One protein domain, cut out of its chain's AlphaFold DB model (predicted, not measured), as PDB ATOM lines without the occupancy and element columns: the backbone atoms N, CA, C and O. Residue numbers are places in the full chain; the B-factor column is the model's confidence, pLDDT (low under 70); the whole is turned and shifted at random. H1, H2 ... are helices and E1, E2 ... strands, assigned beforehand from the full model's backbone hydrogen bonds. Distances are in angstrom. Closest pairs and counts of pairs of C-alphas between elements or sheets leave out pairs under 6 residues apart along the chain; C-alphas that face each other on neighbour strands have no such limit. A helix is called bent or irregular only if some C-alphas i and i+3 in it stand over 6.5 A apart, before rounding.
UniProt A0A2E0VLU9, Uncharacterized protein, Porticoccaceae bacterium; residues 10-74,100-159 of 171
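This is residues 10 to 74 and 100 to 159 of the 171 residues of an uncharacterized protein of Porticoccaceae bacterium (UniProt A0A2E0VLU9). Two helices, H2 and H5, make a V whose narrow end joins the last part of H2 to the first part of H5, with H1 over that end; on the side away from H1, H3 and H4 cross near their middles, H3 reaching H2 and kinked H4 reaching the far end of H5. The stretch 121 to 139 has no named element and loops out on its way from H4 back to H5. The printed part has 125 residues, in the order H1, E1, H2, H3, H4, H5, with five named helices and one strand, and is mostly helix. It is compact, with a radius of gyration of the C-alphas of 14.1 A and spans of 41 by 36 by 27 A.

Start at H1, residues 10 to 20; it only just touches H2, residues 32 to 45, with 3 pairs of C-alphas within 8 A, the closest being Gln 11 and Cys 45 at 7.6 A. H1 also touches H5, residues 140 to 157, the same way at a shallow tilt of 4 degrees, closest at the C-alphas of Val 18 and Tyr 145, 5.9 A. Look next at Ala 42 and Thr 142, the closest C-alphas of H2 and H5, 4.7 A apart; these helices touch, opposite ways at a shallow tilt of 28 degrees. H1, H2 and H5 form an up-and-down bundle, each running against the one before it in the chain. Between H1 and H2, E1, residues 29 to 31, pairs with no named strand, but its residues 29 to 30 pair antiparallel with residues 100 to 101. H3, residues 53 to 66, touches H2 with residues 53 to 57 alone, at a steep tilt of 47 degrees, closest at the C-alphas of Cys 36 and Pro 53, 5.0 A. H3 touches H4, residues 102 to 120, at a steep tilt of 60 degrees, closest at the C-alphas of Met 60 and Trp 112, 5.7 A. H4 and H5 form a helical hairpin, closest at the C-alphas of Glu 103 and Ala 157, 5.8 A. H1 and H3 are apart, as are H2 and H4. Every O i to N i+4 pair is within hydrogen-bond range in H1, H2, H3 and H5; in H4 it is 13 of 15.

Find C-alpha 10 at (-39.355, -11.687, -29.902); from there H1 runs 15.3 A to residue 20. H2 measures 19.9 A, and H3 20.1 A. H4, 23.8 A, has a kink of 45 degrees near residue 109 and is irregular, with C-alphas 107 and 110 7.1 A apart. H5 runs 25.2 A to C-alpha 157 at (-43.128, -42.785, -23.116).

The C-alphas farthest apart are those of Gln 10 and Asp 69, 43.3 A. Residues 75 to 99 are not printed, and C-alphas 74 and 100 stand 9.3 A apart across the cut. The link from H4 to H5 is long, 19 residues. Mean pLDDT of the printed part is 91.3, and residues 10 to 11 are under 70.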
ATOM      1  N   GLN A  10     -39.677 -10.453 -29.175       67.56
ATOM      2  CA  GLN A  10     -39.355 -11.687 -29.902       67.56
ATOM      3  C   GLN A  10     -39.188 -12.894 -28.972       67.56
ATOM      4  O   GLN A  10     -39.583 -14.002 -29.337       67.56
ATOM      5  N   GLN A  11     -38.615 -12.693 -27.782       68.12
ATOM      6  CA  GLN A  11     -38.477 -13.747 -26.778       68.12
ATOM      7  C   GLN A  11     -39.835 -14.141 -26.192       68.12
ATOM      8  O   GLN A  11     -40.101 -15.335 -26.060       68.12
ATOM      9  N   GLU A  12     -40.703 -13.173 -25.897       76.75
ATOM     10  CA  GLU A  12     -42.069 -13.427 -25.426       76.75
ATOM     11  C   GLU A  12     -42.899 -14.138 -26.499       76.75
ATOM     12  O   GLU A  12     -43.457 -15.201 -26.234       76.75
ATOM     13  N   ALA A  13     -42.878 -13.647 -27.743       78.75
ATOM     14  CA  ALA A  13     -43.589 -14.281 -28.851       78.75
ATOM     15  C   ALA A  13     -43.119 -15.724 -29.106       78.75
ATOM     16  O   ALA A  13     -43.937 -16.609 -29.366       78.75
ATOM     17  N   PHE A  14     -41.810 -15.991 -29.015       75.81
ATOM     18  CA  PHE A  14     -41.297 -17.353 -29.154       75.81
ATOM     19  C   PHE A  14     -41.649 -18.221 -27.942       75.81
ATOM     20  O   PHE A  14     -42.007 -19.381 -28.111       75.81
ATOM     21  N   SER A  15     -41.596 -17.679 -26.726       75.00
ATOM     22  CA  SER A  15     -42.018 -18.390 -25.516       75.00
ATOM     23  C   SER A  15     -43.483 -18.832 -25.604       75.00
ATOM     24  O   SER A  15     -43.785 -20.008 -25.384       75.00
ATOM     25  N   ASP A  16     -44.382 -17.927 -25.996       82.19
ATOM     26  CA  ASP A  16     -45.804 -18.224 -26.195       82.19
ATOM     27  C   ASP A  16     -46.007 -19.279 -27.286       82.19
ATOM     28  O   ASP A  16     -46.787 -20.225 -27.133       82.19
ATOM     29  N   TYR A  17     -45.235 -19.176 -28.367       82.19
ATOM     30  CA  TYR A  17     -45.225 -20.173 -29.425       82.19
ATOM     31  C   TYR A  17     -44.801 -21.561 -28.918       82.19
ATOM     32  O   TYR A  17     -45.509 -22.543 -29.157       82.19
ATOM     33  N   VAL A  18     -43.698 -21.661 -28.168       78.94
ATOM     34  CA  VAL A  18     -43.231 -22.921 -27.566       78.94
ATOM     35  C   VAL A  18     -44.284 -23.501 -26.623       78.94
ATOM     36  O   VAL A  18     -44.513 -24.711 -26.634       78.94
ATOM     37  N   ALA A  19     -44.959 -22.659 -25.837       77.94
ATOM     38  CA  ALA A  19     -46.033 -23.096 -24.949       77.94
ATOM     39  C   ALA A  19     -47.221 -23.701 -25.720       77.94
ATOM     40  O   ALA A  19     -47.820 -24.670 -25.250       77.94
ATOM     41  N   SER A  20     -47.518 -23.176 -26.914       82.19
ATOM     42  CA  SER A  20     -48.583 -23.668 -27.800       82.19
ATOM     43  C   SER A  20     -48.213 -24.912 -28.623       82.19
ATOM     44  O   SER A  20     -49.081 -25.513 -29.256       82.19
ATOM     45  N   CYS A  21     -46.939 -25.318 -28.631       83.88
ATOM     46  CA  CYS A  21     -46.498 -26.473 -29.405       83.88
ATOM     47  C   CYS A  21     -47.084 -27.779 -28.843       83.88
ATOM     48  O   CYS A  21     -46.865 -28.139 -27.682       83.88
ATOM     49  N   HIS A  22     -47.764 -28.518 -29.717       87.00
ATOM     50  CA  HIS A  22     -48.096 -29.928 -29.537       87.00
ATOM     51  C   HIS A  22     -47.119 -30.747 -30.375       87.00
ATOM     52  O   HIS A  22     -47.073 -30.592 -31.596       87.00
ATOM     53  N   PHE A  23     -46.294 -31.562 -29.721       94.88
ATOM     54  CA  PHE A  23     -45.221 -32.289 -30.402       94.88
ATOM     55  C   PHE A  23     -45.708 -33.601 -30.996       94.88
ATOM     56  O   PHE A  23     -45.178 -34.032 -32.016       94.88
ATOM     57  N   PHE A  24     -46.713 -34.206 -30.365       96.38
ATOM     58  CA  PHE A  24     -47.339 -35.441 -30.807       96.38
ATOM     59  C   PHE A  24     -48.818 -35.197 -31.099       96.38
ATOM     60  O   PHE A  24     -49.496 -34.477 -30.360       96.38
ATOM     61  N   ASP A  25     -49.318 -35.793 -32.177       94.88
ATOM     62  CA  ASP A  25     -50.748 -35.822 -32.469       94.88
ATOM     63  C   ASP A  25     -51.510 -36.791 -31.541       94.88
ATOM     64  O   ASP A  25     -50.951 -37.391 -30.617       94.88
ATOM     65  N   ALA A  26     -52.822 -36.918 -31.763       93.50
ATOM     66  CA  ALA A  26     -53.687 -37.785 -30.964       93.50
ATOM     67  C   ALA A  26     -53.311 -39.276 -31.057       93.50
ATOM     68  O   ALA A  26     -53.581 -40.023 -30.117       93.50
ATOM     69  N   ASP A  27     -52.657 -39.681 -32.149       95.00
ATOM     70  CA  ASP A  27     -52.191 -41.047 -32.393       95.00
ATOM     71  C   ASP A  27     -50.743 -41.261 -31.913       95.00
ATOM     72  O   ASP A  27     -50.185 -42.349 -32.050       95.00
ATOM     73  N   GLY A  28     -50.126 -40.235 -31.316       96.38
ATOM     74  CA  GLY A  28     -48.796 -40.317 -30.729       96.38
ATOM     75  C   GLY A  28     -47.651 -40.143 -31.727       96.38
ATOM     76  O   GLY A  28     -46.516 -40.501 -31.398       96.38
ATOM     77  N   TYR A  29     -47.910 -39.604 -32.919       97.56
ATOM     78  CA  TYR A  29     -46.888 -39.336 -33.929       97.56
ATOM     79  C   TYR A  29     -46.420 -37.885 -33.889       97.56
ATOM     80  O   TYR A  29     -47.215 -36.948 -33.833       97.56
ATOM     81  N   LEU A  30     -45.102 -37.707 -33.949       97.50
ATOM     82  CA  LEU A  30     -44.468 -36.408 -34.134       97.50
ATOM     83  C   LEU A  30     -44.181 -36.139 -35.609       97.50
ATOM     84  O   LEU A  30     -43.885 -37.056 -36.371       97.50
ATOM     85  N   ASP A  31     -44.211 -34.865 -35.977       97.25
ATOM     86  CA  ASP A  31     -43.771 -34.352 -37.273       97.25
ATOM     87  C   ASP A  31     -42.294 -33.938 -37.177       97.25
ATOM     88  O   ASP A  31     -41.947 -32.982 -36.473       97.25
ATOM     89  N   LEU A  32     -41.407 -34.706 -37.817       97.44
ATOM     90  CA  LEU A  32     -39.962 -34.532 -37.658       97.44
ATOM     91  C   LEU A  32     -39.461 -33.227 -38.288       97.44
ATOM     92  O   LEU A  32     -38.564 -32.588 -37.735       97.44
ATOM     93  N   GLU A  33     -40.022 -32.819 -39.424       95.94
ATOM     94  CA  GLU A  33     -39.658 -31.590 -40.120       95.94
ATOM     95  C   GLU A  33     -39.980 -30.369 -39.247       95.94
ATOM     96  O   GLU A  33     -39.117 -29.505 -39.058       95.94
ATOM     97  N   LYS A  34     -41.163 -30.338 -38.613       94.06
ATOM     98  CA  LYS A  34     -41.510 -29.305 -37.618       94.06
ATOM     99  C   LYS A  34     -40.587 -29.320 -36.409       94.06
ATOM    100  O   LYS A  34     -40.113 -28.257 -36.008       94.06
ATOM    101  N   LEU A  35     -40.297 -30.495 -35.843       96.00
ATOM    102  CA  LEU A  35     -39.381 -30.614 -34.700       96.00
ATOM    103  C   LEU A  35     -38.009 -29.995 -35.025       96.00
ATOM    104  O   LEU A  35     -37.474 -29.211 -34.242       96.00
ATOM    105  N   CYS A  36     -37.453 -30.316 -36.195       96.44
ATOM    106  CA  CYS A  36     -36.153 -29.802 -36.628       96.44
ATOM    107  C   CYS A  36     -36.193 -28.295 -36.906       96.44
ATOM    108  O   CYS A  36     -35.298 -27.572 -36.471       96.44
ATOM    109  N   MET A  37     -37.234 -27.809 -37.589       93.94
ATOM    110  CA  MET A  37     -37.372 -26.387 -37.898       93.94
ATOM    111  C   MET A  37     -37.526 -25.543 -36.631       93.94
ATOM    112  O   MET A  37     -36.864 -24.519 -36.488       93.94
ATOM    113  N   HIS A  38     -38.349 -25.968 -35.674       93.62
ATOM    114  CA  HIS A  38     -38.543 -25.201 -34.443       93.62
ATOM    115  C   HIS A  38     -37.299 -25.242 -33.543       93.62
ATOM    116  O   HIS A  38     -36.995 -24.240 -32.902       93.62
ATOM    117  N   LEU A  39     -36.538 -26.347 -33.529       95.50
ATOM    118  CA  LEU A  39     -35.244 -26.385 -32.838       95.50
ATOM    119  C   LEU A  39     -34.237 -25.416 -33.473       95.50
ATOM    120  O   LEU A  39     -33.551 -24.691 -32.754       95.50
ATOM    121  N   TYR A  40     -34.170 -25.380 -34.807       94.69
ATOM    122  CA  TYR A  40     -33.366 -24.398 -35.535       94.69
ATOM    123  C   TYR A  40     -33.768 -22.964 -35.168       94.69
ATOM    124  O   TYR A  40     -32.902 -22.162 -34.828       94.69
ATOM    125  N   LEU A  41     -35.069 -22.653 -35.162       91.62
ATOM    126  CA  LEU A  41     -35.570 -21.329 -34.786       91.62
ATOM    127  C   LEU A  41     -35.230 -20.976 -33.333       91.62
ATOM    128  O   LEU A  41     -34.804 -19.855 -33.077       91.62
ATOM    129  N   ALA A  42     -35.347 -21.923 -32.397       92.38
ATOM    130  CA  ALA A  42     -34.982 -21.697 -30.998       92.38
ATOM    131  C   ALA A  42     -33.496 -21.325 -30.853       92.38
ATOM    132  O   ALA A  42     -33.162 -20.336 -30.200       92.38
ATOM    133  N   LEU A  43     -32.616 -22.071 -31.531       93.56
ATOM    134  CA  LEU A  43     -31.178 -21.799 -31.568       93.56
ATOM    135  C   LEU A  43     -30.875 -20.451 -32.230       93.56
ATOM    136  O   LEU A  43     -30.068 -19.674 -31.720       93.56
ATOM    137  N   PHE A  44     -31.538 -20.159 -33.350       91.06
ATOM    138  CA  PHE A  44     -31.389 -18.901 -34.070       91.06
ATOM    139  C   PHE A  44     -31.792 -17.702 -33.199       91.06
ATOM    140  O   PHE A  44     -31.047 -16.725 -33.121       91.06
ATOM    141  N   CYS A  45     -32.922 -17.781 -32.493       88.12
ATOM    142  CA  CYS A  45     -33.383 -16.724 -31.592       88.12
ATOM    143  C   CYS A  45     -32.463 -16.532 -30.371       88.12
ATOM    144  O   CYS A  45     -32.316 -15.409 -29.891       88.12
ATOM    145  N   ASP A  46     -31.778 -17.586 -29.916       90.06
ATOM    146  CA  ASP A  46     -30.711 -17.496 -28.908       90.06
ATOM    147  C   ASP A  46     -29.368 -16.976 -29.482       90.06
ATOM    148  O   ASP A  46     -28.355 -16.953 -28.782       90.06
ATOM    149  N   ASN A  47     -29.340 -16.521 -30.743       89.88
ATOM    150  CA  ASN A  47     -28.148 -16.064 -31.475       89.88
ATOM    151  C   ASN A  47     -27.041 -17.126 -31.581       89.88
ATOM    152  O   ASN A  47     -25.846 -16.812 -31.608       89.88
ATOM    153  N   VAL A  48     -27.431 -18.397 -31.642       91.44
ATOM    154  CA  VAL A  48     -26.523 -19.518 -31.875       91.44
ATOM    155  C   VAL A  48     -26.354 -19.719 -33.376       91.44
ATOM    156  O   VAL A  48     -27.300 -19.570 -34.148       91.44
ATOM    157  N   GLN A  49     -25.153 -20.113 -33.805       91.06
ATOM    158  CA  GLN A  49     -24.956 -20.653 -35.148       91.06
ATOM    159  C   GLN A  49     -25.673 -22.010 -35.240       91.06
ATOM    160  O   GLN A  49     -25.101 -23.056 -34.935       91.06
ATOM    161  N   ALA A  50     -26.959 -21.961 -35.577       90.31
ATOM    162  CA  ALA A  50     -27.841 -23.112 -35.596       90.31
ATOM    163  C   ALA A  50     -27.514 -24.036 -36.785       90.31
ATOM    164  O   ALA A  50     -27.317 -23.542 -37.899       90.31
ATOM    165  N   PRO A  51     -27.475 -25.366 -36.593       94.81
ATOM    166  CA  PRO A  51     -27.424 -26.304 -37.706       94.81
ATOM    167  C   PRO A  51     -28.689 -26.192 -38.554       94.81
ATOM    168  O   PRO A  51     -29.786 -26.095 -38.008       94.81
ATOM    169  N   GLU A  52     -28.539 -26.272 -39.875       95.38
ATOM    170  CA  GLU A  52     -29.678 -26.282 -40.796       95.38
ATOM    171  C   GLU A  52     -30.683 -27.396 -40.432       95.38
ATOM    172  O   GLU A  52     -30.259 -28.505 -40.078       95.38
ATOM    173  N   PRO A  53     -32.005 -27.169 -40.571       95.56
ATOM    174  CA  PRO A  53     -33.028 -28.164 -40.238       95.56
ATOM    175  C   PRO A  53     -32.806 -29.528 -40.904       95.56
ATOM    176  O   PRO A  53     -33.006 -30.567 -40.274       95.56
ATOM    177  N   VAL A  54     -32.319 -29.539 -42.150       94.75
ATOM    178  CA  VAL A  54     -31.996 -30.777 -42.877       94.75
ATOM    179  C   VAL A  54     -30.882 -31.579 -42.195       94.75
ATOM    180  O   VAL A  54     -30.954 -32.802 -42.134       94.75
ATOM    181  N   ALA A  55     -29.890 -30.918 -41.593       97.25
ATOM    182  CA  ALA A  55     -28.819 -31.605 -40.875       97.25
ATOM    183  C   ALA A  55     -29.337 -32.242 -39.574       97.25
ATOM    184  O   ALA A  55     -28.960 -33.366 -39.238       97.25
ATOM    185  N   LEU A  56     -30.241 -31.558 -38.858       97.56
ATOM    186  CA  LEU A  56     -30.917 -32.108 -37.674       97.56
ATOM    187  C   LEU A  56     -31.746 -33.353 -38.035       97.56
ATOM    188  O   LEU A  56     -31.675 -34.376 -37.341       97.56
ATOM    189  N   TYR A  57     -32.477 -33.271 -39.149       96.38
ATOM    190  CA  TYR A  57     -33.273 -34.354 -39.723       96.38
ATOM    191  C   TYR A  57     -32.412 -35.567 -40.097       96.38
ATOM    192  O   TYR A  57     -32.700 -36.696 -39.698       96.38
ATOM    193  N   GLU A  58     -31.306 -35.349 -40.810       97.00
ATOM    194  CA  GLU A  58     -30.400 -36.418 -41.234       97.00
ATOM    195  C   GLU A  58     -29.763 -37.155 -40.051       97.00
ATOM    196  O   GLU A  58     -29.612 -38.382 -40.093       97.00
ATOM    197  N   VAL A  59     -29.417 -36.439 -38.973       97.75
ATOM    198  CA  VAL A  59     -28.933 -37.077 -37.741       97.75
ATOM    199  C   VAL A  59     -30.021 -37.967 -37.138       97.75
ATOM    200  O   VAL A  59     -29.707 -39.086 -36.730       97.75
ATOM    201  N   MET A  60     -31.289 -37.536 -37.128       97.62
ATOM    202  CA  MET A  60     -32.399 -38.364 -36.633       97.62
ATOM    203  C   MET A  60     -32.533 -39.652 -37.441       97.62
ATOM    204  O   MET A  60     -32.517 -40.742 -36.871       97.62
ATOM    205  N   LEU A  61     -32.604 -39.547 -38.771       96.00
ATOM    206  CA  LEU A  61     -32.741 -40.722 -39.632       96.00
ATOM    207  C   LEU A  61     -31.558 -41.680 -39.504       96.00
ATOM    208  O   LEU A  61     -31.742 -42.897 -39.533       96.00
ATOM    209  N   ARG A  62     -30.342 -41.154 -39.322       96.81
ATOM    210  CA  ARG A  62     -29.152 -41.975 -39.080       96.81
ATOM    211  C   ARG A  62     -29.249 -42.736 -37.759       96.81
ATOM    212  O   ARG A  62     -28.909 -43.916 -37.722       96.81
ATOM    213  N   VAL A  63     -29.715 -42.084 -36.692       96.38
ATOM    214  CA  VAL A  63     -29.921 -42.721 -35.381       96.38
ATOM    215  C   VAL A  63     -31.001 -43.800 -35.474       96.38
ATOM    216  O   VAL A  63     -30.746 -44.932 -35.070       96.38
ATOM    217  N   VAL A  64     -32.154 -43.486 -36.074       95.44
ATOM    218  CA  VAL A  64     -33.241 -44.444 -36.345       95.44
ATOM    219  C   VAL A  64     -32.705 -45.643 -37.134       95.44
ATOM    220  O   VAL A  64     -32.834 -46.782 -36.697       95.44
ATOM    221  N   GLY A  65     -32.023 -45.410 -38.260       94.00
ATOM    222  CA  GLY A  65     -31.469 -46.468 -39.110       94.00
ATOM    223  C   GLY A  65     -30.372 -47.313 -38.449       94.00
ATOM    224  O   GLY A  65     -30.150 -48.455 -38.857       94.00
ATOM    225  N   GLY A  66     -29.699 -46.778 -37.426       93.94
ATOM    226  CA  GLY A  66     -28.705 -47.489 -36.620       93.94
ATOM    227  C   GLY A  66     -29.296 -48.386 -35.527       93.94
ATOM    228  O   GLY A  66     -28.561 -49.173 -34.935       93.94
ATOM    229  N   MET A  67     -30.602 -48.296 -35.254       92.31
ATOM    230  CA  MET A  67     -31.282 -48.994 -34.154       92.31
ATOM    231  C   MET A  67     -32.202 -50.128 -34.616       92.31
ATOM    232  O   MET A  67     -33.204 -50.401 -33.964       92.31
ATOM    233  N   LYS A  68     -31.838 -50.823 -35.699       82.06
ATOM    234  CA  LYS A  68     -32.685 -51.826 -36.373       82.06
ATOM    235  C   LYS A  68     -33.390 -52.820 -35.451       82.06
ATOM    236  O   LYS A  68     -34.571 -53.076 -35.637       82.06
ATOM    237  N   ASP A  69     -32.683 -53.331 -34.448       87.81
ATOM    238  CA  ASP A  69     -33.210 -54.361 -33.542       87.81
ATOM    239  C   ASP A  69     -33.836 -53.787 -32.257       87.81
ATOM    240  O   ASP A  69     -34.287 -54.537 -31.394       87.81
ATOM    241  N   LYS A  70     -33.816 -52.459 -32.085       87.50
ATOM    242  CA  LYS A  70     -34.257 -51.772 -30.859       87.50
ATOM    243  C   LYS A  70     -35.535 -50.961 -31.034       87.50
ATOM    244  O   LYS A  70     -36.109 -50.550 -30.030       87.50
ATOM    245  N   ILE A  71     -35.955 -50.703 -32.271       92.00
ATOM    246  CA  ILE A  71     -37.152 -49.916 -32.568       92.00
ATOM    247  C   ILE A  71     -38.034 -50.627 -33.589       92.00
ATOM    248  O   ILE A  71     -37.557 -51.362 -34.449       92.00
ATOM    249  N   ASP A  72     -39.332 -50.354 -33.515       92.19
ATOM    250  CA  ASP A  72     -40.281 -50.752 -34.546       92.19
ATOM    251  C   ASP A  72     -40.263 -49.729 -35.691       92.19
ATOM    252  O   ASP A  72     -40.825 -48.635 -35.592       92.19
ATOM    253  N   HIS A  73     -39.601 -50.081 -36.792       91.56
ATOM    254  CA  HIS A  73     -39.489 -49.216 -37.964       91.56
ATOM    255  C   HIS A  73     -40.820 -48.963 -38.679       91.56
ATOM    256  O   HIS A  73     -40.916 -47.977 -39.404       91.56
ATOM    257  N   HIS A  74     -41.859 -49.779 -38.466       94.19
ATOM    258  CA  HIS A  74     -43.182 -49.509 -39.044       94.19
ATOM    259  C   HIS A  74     -43.845 -48.269 -38.436       94.19
ATOM    260  O   HIS A  74     -44.743 -47.687 -39.038       94.19
ATOM    261  N   ILE A 100     -42.903 -39.940 -36.678       98.19
ATOM    262  CA  ILE A 100     -42.228 -40.837 -35.724       98.19
ATOM    263  C   ILE A 100     -43.103 -41.000 -34.480       98.19
ATOM    264  O   ILE A 100     -43.452 -40.018 -33.831       98.19
ATOM    265  N   HIS A 101     -43.446 -42.235 -34.117       97.81
ATOM    266  CA  HIS A 101     -44.221 -42.504 -32.902       97.81
ATOM    267  C   HIS A 101     -43.415 -42.226 -31.620       97.81
ATOM    268  O   HIS A 101     -42.209 -42.494 -31.576       97.81
ATOM    269  N   PHE A 102     -44.067 -41.781 -30.541       96.44
ATOM    270  CA  PHE A 102     -43.399 -41.448 -29.274       96.44
ATOM    271  C   PHE A 102     -42.587 -42.603 -28.665       96.44
ATOM    272  O   PHE A 102     -41.556 -42.356 -28.052       96.44
ATOM    273  N   GLU A 103     -43.003 -43.862 -28.845       94.44
ATOM    274  CA  GLU A 103     -42.232 -45.030 -28.374       94.44
ATOM    275  C   GLU A 103     -40.869 -45.141 -29.076       94.44
ATOM    276  O   GLU A 103     -39.841 -45.375 -28.434       94.44
ATOM    277  N   VAL A 104     -40.847 -44.922 -30.397       95.75
ATOM    278  CA  VAL A 104     -39.595 -44.870 -31.162       95.75
ATOM    279  C   VAL A 104     -38.801 -43.651 -30.722       95.75
ATOM    280  O   VAL A 104     -37.618 -43.777 -30.410       95.75
ATOM    281  N   MET A 105     -39.465 -42.493 -30.627       96.31
ATOM    282  CA  MET A 105     -38.838 -41.238 -30.227       96.31
ATOM    283  C   MET A 105     -38.166 -41.334 -28.859       96.31
ATOM    284  O   MET A 105     -37.044 -40.872 -28.693       96.31
ATOM    285  N   GLY A 106     -38.810 -41.997 -27.903       93.69
ATOM    286  CA  GLY A 106     -38.265 -42.260 -26.579       93.69
ATOM    287  C   GLY A 106     -36.937 -43.008 -26.640       93.69
ATOM    288  O   GLY A 106     -35.995 -42.654 -25.947       93.69
ATOM    289  N   THR A 107     -36.821 -43.983 -27.537       92.62
ATOM    290  CA  THR A 107     -35.589 -44.765 -27.696       92.62
ATOM    291  C   THR A 107     -34.490 -43.979 -28.414       92.62
ATOM    292  O   THR A 107     -33.319 -44.060 -28.035       92.62
ATOM    293  N   VAL A 108     -34.839 -43.210 -29.451       94.88
ATOM    294  CA  VAL A 108     -33.846 -42.530 -30.304       94.88
ATOM    295  C   VAL A 108     -33.420 -41.163 -29.775       94.88
ATOM    296  O   VAL A 108     -32.294 -40.741 -30.041       94.88
ATOM    297  N   TYR A 109     -34.270 -40.475 -29.008       95.75
ATOM    298  CA  TYR A 109     -34.047 -39.091 -28.587       95.75
ATOM    299  C   TYR A 109     -32.716 -38.868 -27.858       95.75
ATOM    300  O   TYR A 109     -31.979 -37.975 -28.287       95.75
ATOM    301  N   PRO A 110     -32.337 -39.666 -26.835       93.19
ATOM    302  CA  PRO A 110     -31.084 -39.446 -26.110       93.19
ATOM    303  C   PRO A 110     -29.860 -39.501 -27.030       93.19
ATOM    304  O   PRO A 110     -28.912 -38.736 -26.872       93.19
ATOM    305  N   TYR A 111     -29.901 -40.367 -28.043       94.25
ATOM    306  CA  TYR A 111     -28.835 -40.488 -29.028       94.25
ATOM    307  C   TYR A 111     -28.879 -39.342 -30.031       94.25
ATOM    308  O   TYR A 111     -27.835 -38.789 -30.366       94.25
ATOM    309  N   TRP A 112     -30.062 -38.960 -30.510       96.88
ATOM    310  CA  TRP A 112     -30.212 -37.846 -31.440       96.88
ATOM    311  C   TRP A 112     -29.686 -36.537 -30.843       96.88
ATOM    312  O   TRP A 112     -28.818 -35.900 -31.443       96.88
ATOM    313  N   ILE A 113     -30.122 -36.184 -29.630       96.31
ATOM    314  CA  ILE A 113     -29.730 -34.924 -28.991       96.31
ATOM    315  C   ILE A 113     -28.231 -34.880 -28.659       96.31
ATOM    316  O   ILE A 113     -27.599 -33.835 -28.812       96.31
ATOM    317  N   GLU A 114     -27.624 -36.008 -28.279       94.75
ATOM    318  CA  GLU A 114     -26.173 -36.100 -28.081       94.75
ATOM    319  C   GLU A 114     -25.403 -35.944 -29.401       94.75
ATOM    320  O   GLU A 114     -24.382 -35.252 -29.451       94.75
ATOM    321  N   ASN A 115     -25.882 -36.579 -30.478       95.31
ATOM    322  CA  ASN A 115     -25.230 -36.516 -31.783       95.31
ATOM    323  C   ASN A 115     -25.322 -35.123 -32.412       95.31
ATOM    324  O   ASN A 115     -24.374 -34.729 -33.082       95.31
ATOM    325  N   ILE A 116     -26.375 -34.343 -32.145       96.75
ATOM    326  CA  ILE A 116     -26.406 -32.918 -32.511       96.75
ATOM    327  C   ILE A 116     -25.224 -32.183 -31.865       96.75
ATOM    328  O   ILE A 116     -24.443 -31.536 -32.562       96.75
ATOM    329  N   GLY A 117     -25.039 -32.341 -30.551       94.81
ATOM    330  CA  GLY A 117     -23.957 -31.685 -29.814       94.81
ATOM    331  C   GLY A 117     -22.566 -32.026 -30.341       94.81
ATOM    332  O   GLY A 117     -21.731 -31.145 -30.534       94.81
ATOM    333  N   VAL A 118     -22.314 -33.307 -30.604       94.62
ATOM    334  CA  VAL A 118     -20.997 -33.764 -31.067       94.62
ATOM    335  C   VAL A 118     -20.772 -33.449 -32.545       94.62
ATOM    336  O   VAL A 118     -19.726 -32.912 -32.902       94.62
ATOM    337  N   GLN A 119     -21.723 -33.806 -33.410       95.56
ATOM    338  CA  GLN A 119     -21.513 -33.802 -34.860       95.56
ATOM    339  C   GLN A 119     -21.803 -32.446 -35.496       95.56
ATOM    340  O   GLN A 119     -21.104 -32.064 -36.428       95.56
ATOM    341  N   LEU A 120     -22.825 -31.736 -35.013       96.06
ATOM    342  CA  LEU A 120     -23.271 -30.481 -35.622       96.06
ATOM    343  C   LEU A 120     -22.759 -29.260 -34.857       96.06
ATOM    344  O   LEU A 120     -22.389 -28.270 -35.476       96.06
ATOM    345  N   MET A 121     -22.674 -29.347 -33.527       94.31
ATOM    346  CA  MET A 121     -22.188 -28.244 -32.685       94.31
ATOM    347  C   MET A 121     -20.683 -28.326 -32.382       94.31
ATOM    348  O   MET A 121     -20.129 -27.415 -31.770       94.31
ATOM    349  N   GLY A 122     -20.006 -29.412 -32.779       92.19
ATOM    350  CA  GLY A 122     -18.562 -29.596 -32.585       92.19
ATOM    351  C   GLY A 122     -18.124 -29.708 -31.119       92.19
ATOM    352  O   GLY A 122     -16.944 -29.524 -30.803       92.19
ATOM    353  N   MET A 123     -19.054 -29.993 -30.208       91.38
ATOM    354  CA  MET A 123     -18.782 -30.041 -28.775       91.38
ATOM    355  C   MET A 123     -18.147 -31.378 -28.399       91.38
ATOM    356  O   MET A 123     -18.613 -32.456 -28.776       91.38
ATOM    357  N   LYS A 124     -17.073 -31.327 -27.607       88.75
ATOM    358  CA  LYS A 124     -16.441 -32.538 -27.077       88.75
ATOM    359  C   LYS A 124     -17.301 -33.110 -25.958       88.75
ATOM    360  O   LYS A 124     -17.547 -32.432 -24.967       88.75
ATOM    361  N   LYS A 125     -17.703 -34.371 -26.103       86.12
ATOM    362  CA  LYS A 125     -18.425 -35.112 -25.067       86.12
ATOM    363  C   LYS A 125     -17.465 -35.523 -23.945       86.12
ATOM    364  O   LYS A 125     -16.512 -36.266 -24.191       86.12
ATOM    365  N   GLY A 126     -17.709 -35.046 -22.729       83.12
ATOM    366  CA  GLY A 126     -17.002 -35.460 -21.525       83.12
ATOM    367  C   GLY A 126     -17.418 -36.851 -21.041       83.12
ATOM    368  O   GLY A 126     -18.420 -37.432 -21.467       83.12
ATOM    369  N   LYS A 127     -16.634 -37.416 -20.118       78.38
ATOM    370  CA  LYS A 127     -16.966 -38.699 -19.488       78.38
ATOM    371  C   LYS A 127     -18.170 -38.501 -18.562       78.38
ATOM    372  O   LYS A 127     -18.020 -37.923 -17.493       78.38
ATOM    373  N   GLY A 128     -19.326 -39.021 -18.963       75.50
ATOM    374  CA  GLY A 128     -20.576 -38.929 -18.197       75.50
ATOM    375  C   GLY A 128     -21.579 -37.916 -18.746       75.50
ATOM    376  O   GLY A 128     -22.724 -37.931 -18.309       75.50
ATOM    377  N   ASP A 129     -21.194 -37.105 -19.734       82.25
ATOM    378  CA  ASP A 129     -22.128 -36.189 -20.388       82.25
ATOM    379  C   ASP A 129     -23.214 -36.978 -21.126       82.25
ATOM    380  O   ASP A 129     -22.928 -37.931 -21.861       82.25
ATOM    381  N   ARG A 130     -24.469 -36.576 -20.922       79.69
ATOM    382  CA  ARG A 130     -25.662 -37.182 -21.518       79.69
ATOM    383  C   ARG A 130     -26.627 -36.108 -21.993       79.69
ATOM    384  O   ARG A 130     -26.613 -34.979 -21.498       79.69
ATOM    385  N   GLY A 131     -27.480 -36.476 -22.942       87.06
ATOM    386  CA  GLY A 131     -28.555 -35.614 -23.420       87.06
ATOM    387  C   GLY A 131     -28.034 -34.312 -24.037       87.06
ATOM    388  O   GLY A 131     -27.101 -34.306 -24.841       87.06
ATOM    389  N   ARG A 132     -28.627 -33.185 -23.640       91.69
ATOM    390  CA  ARG A 132     -28.332 -31.842 -24.165       91.69
ATOM    391  C   ARG A 132     -27.144 -31.133 -23.488       91.69
ATOM    392  O   ARG A 132     -27.203 -29.930 -23.258       91.69
ATOM    393  N   PHE A 133     -26.061 -31.849 -23.172       92.00
ATOM    394  CA  PHE A 133     -24.861 -31.304 -22.497       92.00
ATOM    395  C   PHE A 133     -24.237 -30.075 -23.192       92.00
ATOM    396  O   PHE A 133     -23.512 -29.297 -22.581       92.00
ATOM    397  N   TRP A 134     -24.502 -29.924 -24.487       93.62
ATOM    398  CA  TRP A 134     -24.010 -28.851 -25.343       93.62
ATOM    399  C   TRP A 134     -24.851 -27.565 -25.263       93.62
ATOM    400  O   TRP A 134     -24.417 -26.536 -25.777       93.62
ATOM    401  N   VAL A 135     -26.027 -27.604 -24.627       93.75
ATOM    402  CA  VAL A 135     -26.903 -26.438 -24.457       93.75
ATOM    403  C   VAL A 135     -26.404 -25.580 -23.300       93.75
ATOM    404  O   VAL A 135     -26.263 -26.046 -22.167       93.75
ATOM    405  N   ARG A 136     -26.128 -24.304 -23.583       92.12
ATOM    406  CA  ARG A 136     -25.618 -23.355 -22.589       92.12
ATOM    407  C   ARG A 136     -26.745 -22.710 -21.784       92.12
ATOM    408  O   ARG A 136     -27.877 -22.600 -22.241       92.12
ATOM    409  N   ARG A 137     -26.413 -22.231 -20.579       88.31
ATOM    410  CA  ARG A 137     -27.374 -21.581 -19.663       88.31
ATOM    411  C   ARG A 137     -27.991 -20.299 -20.224       88.31
ATOM    412  O   ARG A 137     -29.082 -19.936 -19.811       88.31
ATOM    413  N   ASP A 138     -27.279 -19.612 -21.109       89.69
ATOM    414  CA  ASP A 138     -27.716 -18.385 -21.772       89.69
ATOM    415  C   ASP A 138     -28.593 -18.639 -23.011       89.69
ATOM    416  O   ASP A 138     -29.115 -17.685 -23.577       89.69
ATOM    417  N   TRP A 139     -28.806 -19.900 -23.407       93.06
ATOM    418  CA  TRP A 139     -29.702 -20.282 -24.506       93.06
ATOM    419  C   TRP A 139     -31.093 -20.598 -23.957       93.06
ATOM    420  O   TRP A 139     -31.473 -21.764 -23.772       93.06
ATOM    421  N   LEU A 140     -31.811 -19.540 -23.577       90.94
ATOM    422  CA  LEU A 140     -33.073 -19.640 -22.850       90.94
ATOM    423  C   LEU A 140     -34.163 -20.288 -23.704       90.94
ATOM    424  O   LEU A 140     -34.815 -21.223 -23.238       90.94
ATOM    425  N   LEU A 141     -34.332 -19.851 -24.952       90.69
ATOM    426  CA  LEU A 141     -35.425 -20.316 -25.807       90.69
ATOM    427  C   LEU A 141     -35.220 -21.767 -26.248       90.69
ATOM    428  O   LEU A 141     -36.146 -22.576 -26.200       90.69
ATOM    429  N   THR A 142     -33.983 -22.130 -26.579       93.44
ATOM    430  CA  THR A 142     -33.562 -23.507 -26.864       93.44
ATOM    431  C   THR A 142     -33.805 -24.403 -25.658       93.44
ATOM    432  O   THR A 142     -34.354 -25.498 -25.795       93.44
ATOM    433  N   SER A 143     -33.433 -23.940 -24.461       93.38
ATOM    434  CA  SER A 143     -33.655 -24.692 -23.225       93.38
ATOM    435  C   SER A 143     -35.144 -24.905 -22.958       93.38
ATOM    436  O   SER A 143     -35.539 -26.027 -22.653       93.38
ATOM    437  N   MET A 144     -35.971 -23.867 -23.108       92.00
ATOM    438  CA  MET A 144     -37.423 -23.955 -22.930       92.00
ATOM    439  C   MET A 144     -38.064 -24.913 -23.934       92.00
ATOM    440  O   MET A 144     -38.846 -25.779 -23.542       92.00
ATOM    441  N   TYR A 145     -37.690 -24.810 -25.211       94.44
ATOM    442  CA  TYR A 145     -38.192 -25.679 -26.270       94.44
ATOM    443  C   TYR A 145     -37.870 -27.155 -26.003       94.44
ATOM    444  O   TYR A 145     -38.770 -27.997 -25.986       94.44
ATOM    445  N   LEU A 146     -36.602 -27.469 -25.715       95.12
ATOM    446  CA  LEU A 146     -36.173 -28.839 -25.425       95.12
ATOM    447  C   LEU A 146     -36.795 -29.382 -24.137       95.12
ATOM    448  O   LEU A 146     -37.213 -30.535 -24.111       95.12
ATOM    449  N   GLN A 147     -36.901 -28.570 -23.081       92.94
ATOM    450  CA  GLN A 147     -37.551 -28.984 -21.833       92.94
ATOM    451  C   GLN A 147     -39.033 -29.295 -22.039       92.94
ATOM    452  O   GLN A 147     -39.524 -30.300 -21.529       92.94
ATOM    453  N   ARG A 148     -39.752 -28.464 -22.801       93.94
ATOM    454  CA  ARG A 148     -41.170 -28.689 -23.099       93.94
ATOM    455  C   ARG A 148     -41.374 -29.954 -23.936       93.94
ATOM    456  O   ARG A 148     -42.301 -30.711 -23.636       93.94
ATOM    457  N   PHE A 149     -40.514 -30.184 -24.932       95.19
ATOM    458  CA  PHE A 149     -40.506 -31.412 -25.730       95.19
ATOM    459  C   PHE A 149     -40.253 -32.646 -24.856       95.19
ATOM    460  O   PHE A 149     -41.048 -33.584 -24.860       95.19
ATOM    461  N   GLU A 150     -39.179 -32.634 -24.065       94.25
ATOM    462  CA  GLU A 150     -38.826 -33.741 -23.173       94.25
ATOM    463  C   GLU A 150     -39.928 -34.030 -22.157       94.25
ATOM    464  O   GLU A 150     -40.233 -35.194 -21.913       94.25
ATOM    465  N   ALA A 151     -40.562 -33.000 -21.588       92.62
ATOM    466  CA  ALA A 151     -41.670 -33.182 -20.658       92.62
ATOM    467  C   ALA A 151     -42.858 -33.901 -21.320       92.62
ATOM    468  O   ALA A 151     -43.471 -34.778 -20.707       92.62
ATOM    469  N   GLU A 152     -43.170 -33.574 -22.577       94.50
ATOM    470  CA  GLU A 152     -44.221 -34.261 -23.334       94.50
ATOM    471  C   GLU A 152     -43.840 -35.703 -23.665       94.50
ATOM    472  O   GLU A 152     -44.652 -36.610 -23.489       94.50
ATOM    473  N   LEU A 153     -42.589 -35.921 -24.076       94.62
ATOM    474  CA  LEU A 153     -42.070 -37.249 -24.370       94.62
ATOM    475  C   LEU A 153     -42.064 -38.137 -23.118       94.62
ATOM    476  O   LEU A 153     -42.519 -39.273 -23.190       94.62
ATOM    477  N   VAL A 154     -41.640 -37.624 -21.958       92.81
ATOM    478  CA  VAL A 154     -41.708 -38.344 -20.672       92.81
ATOM    479  C   VAL A 154     -43.152 -38.669 -20.298       92.81
ATOM    480  O   VAL A 154     -43.420 -39.766 -19.812       92.81
ATOM    481  N   ARG A 155     -44.097 -37.749 -20.527       92.50
ATOM    482  CA  ARG A 155     -45.520 -37.981 -20.238       92.50
ATOM    483  C   ARG A 155     -46.093 -39.145 -21.053       92.50
ATOM    484  O   ARG A 155     -46.957 -39.854 -20.546       92.50
ATOM    485  N   LEU A 156     -45.643 -39.321 -22.297       91.81
ATOM    486  CA  LEU A 156     -46.131 -40.362 -23.206       91.81
ATOM    487  C   LEU A 156     -45.354 -41.683 -23.079       91.81
ATOM    488  O   LEU A 156     -45.960 -42.742 -22.967       91.81
ATOM    489  N   ALA A 157     -44.022 -41.623 -23.077       87.94
ATOM    490  CA  ALA A 157     -43.128 -42.785 -23.116       87.94
ATOM    491  C   ALA A 157     -42.650 -43.260 -21.730       87.94
ATOM    492  O   ALA A 157     -42.065 -44.337 -21.612       87.94
ATOM    493  N   GLY A 158     -42.861 -42.461 -20.682       84.94
ATOM    494  CA  GLY A 158     -42.290 -42.679 -19.353       84.94
ATOM    495  C   GLY A 158     -40.862 -42.139 -19.202       84.94
ATOM    496  O   GLY A 158     -40.155 -41.849 -20.167       84.94
ATOM    497  N   LEU A 159     -40.413 -41.999 -17.949       72.38
ATOM    498  CA  LEU A 159     -39.121 -41.383 -17.608       72.38
ATOM    499  C   LEU A 159     -37.911 -42.182 -18.122       72.38
ATOM    500  O   LEU A 159     -36.897 -41.599 -18.503       72.38
TER     501      LEU A 159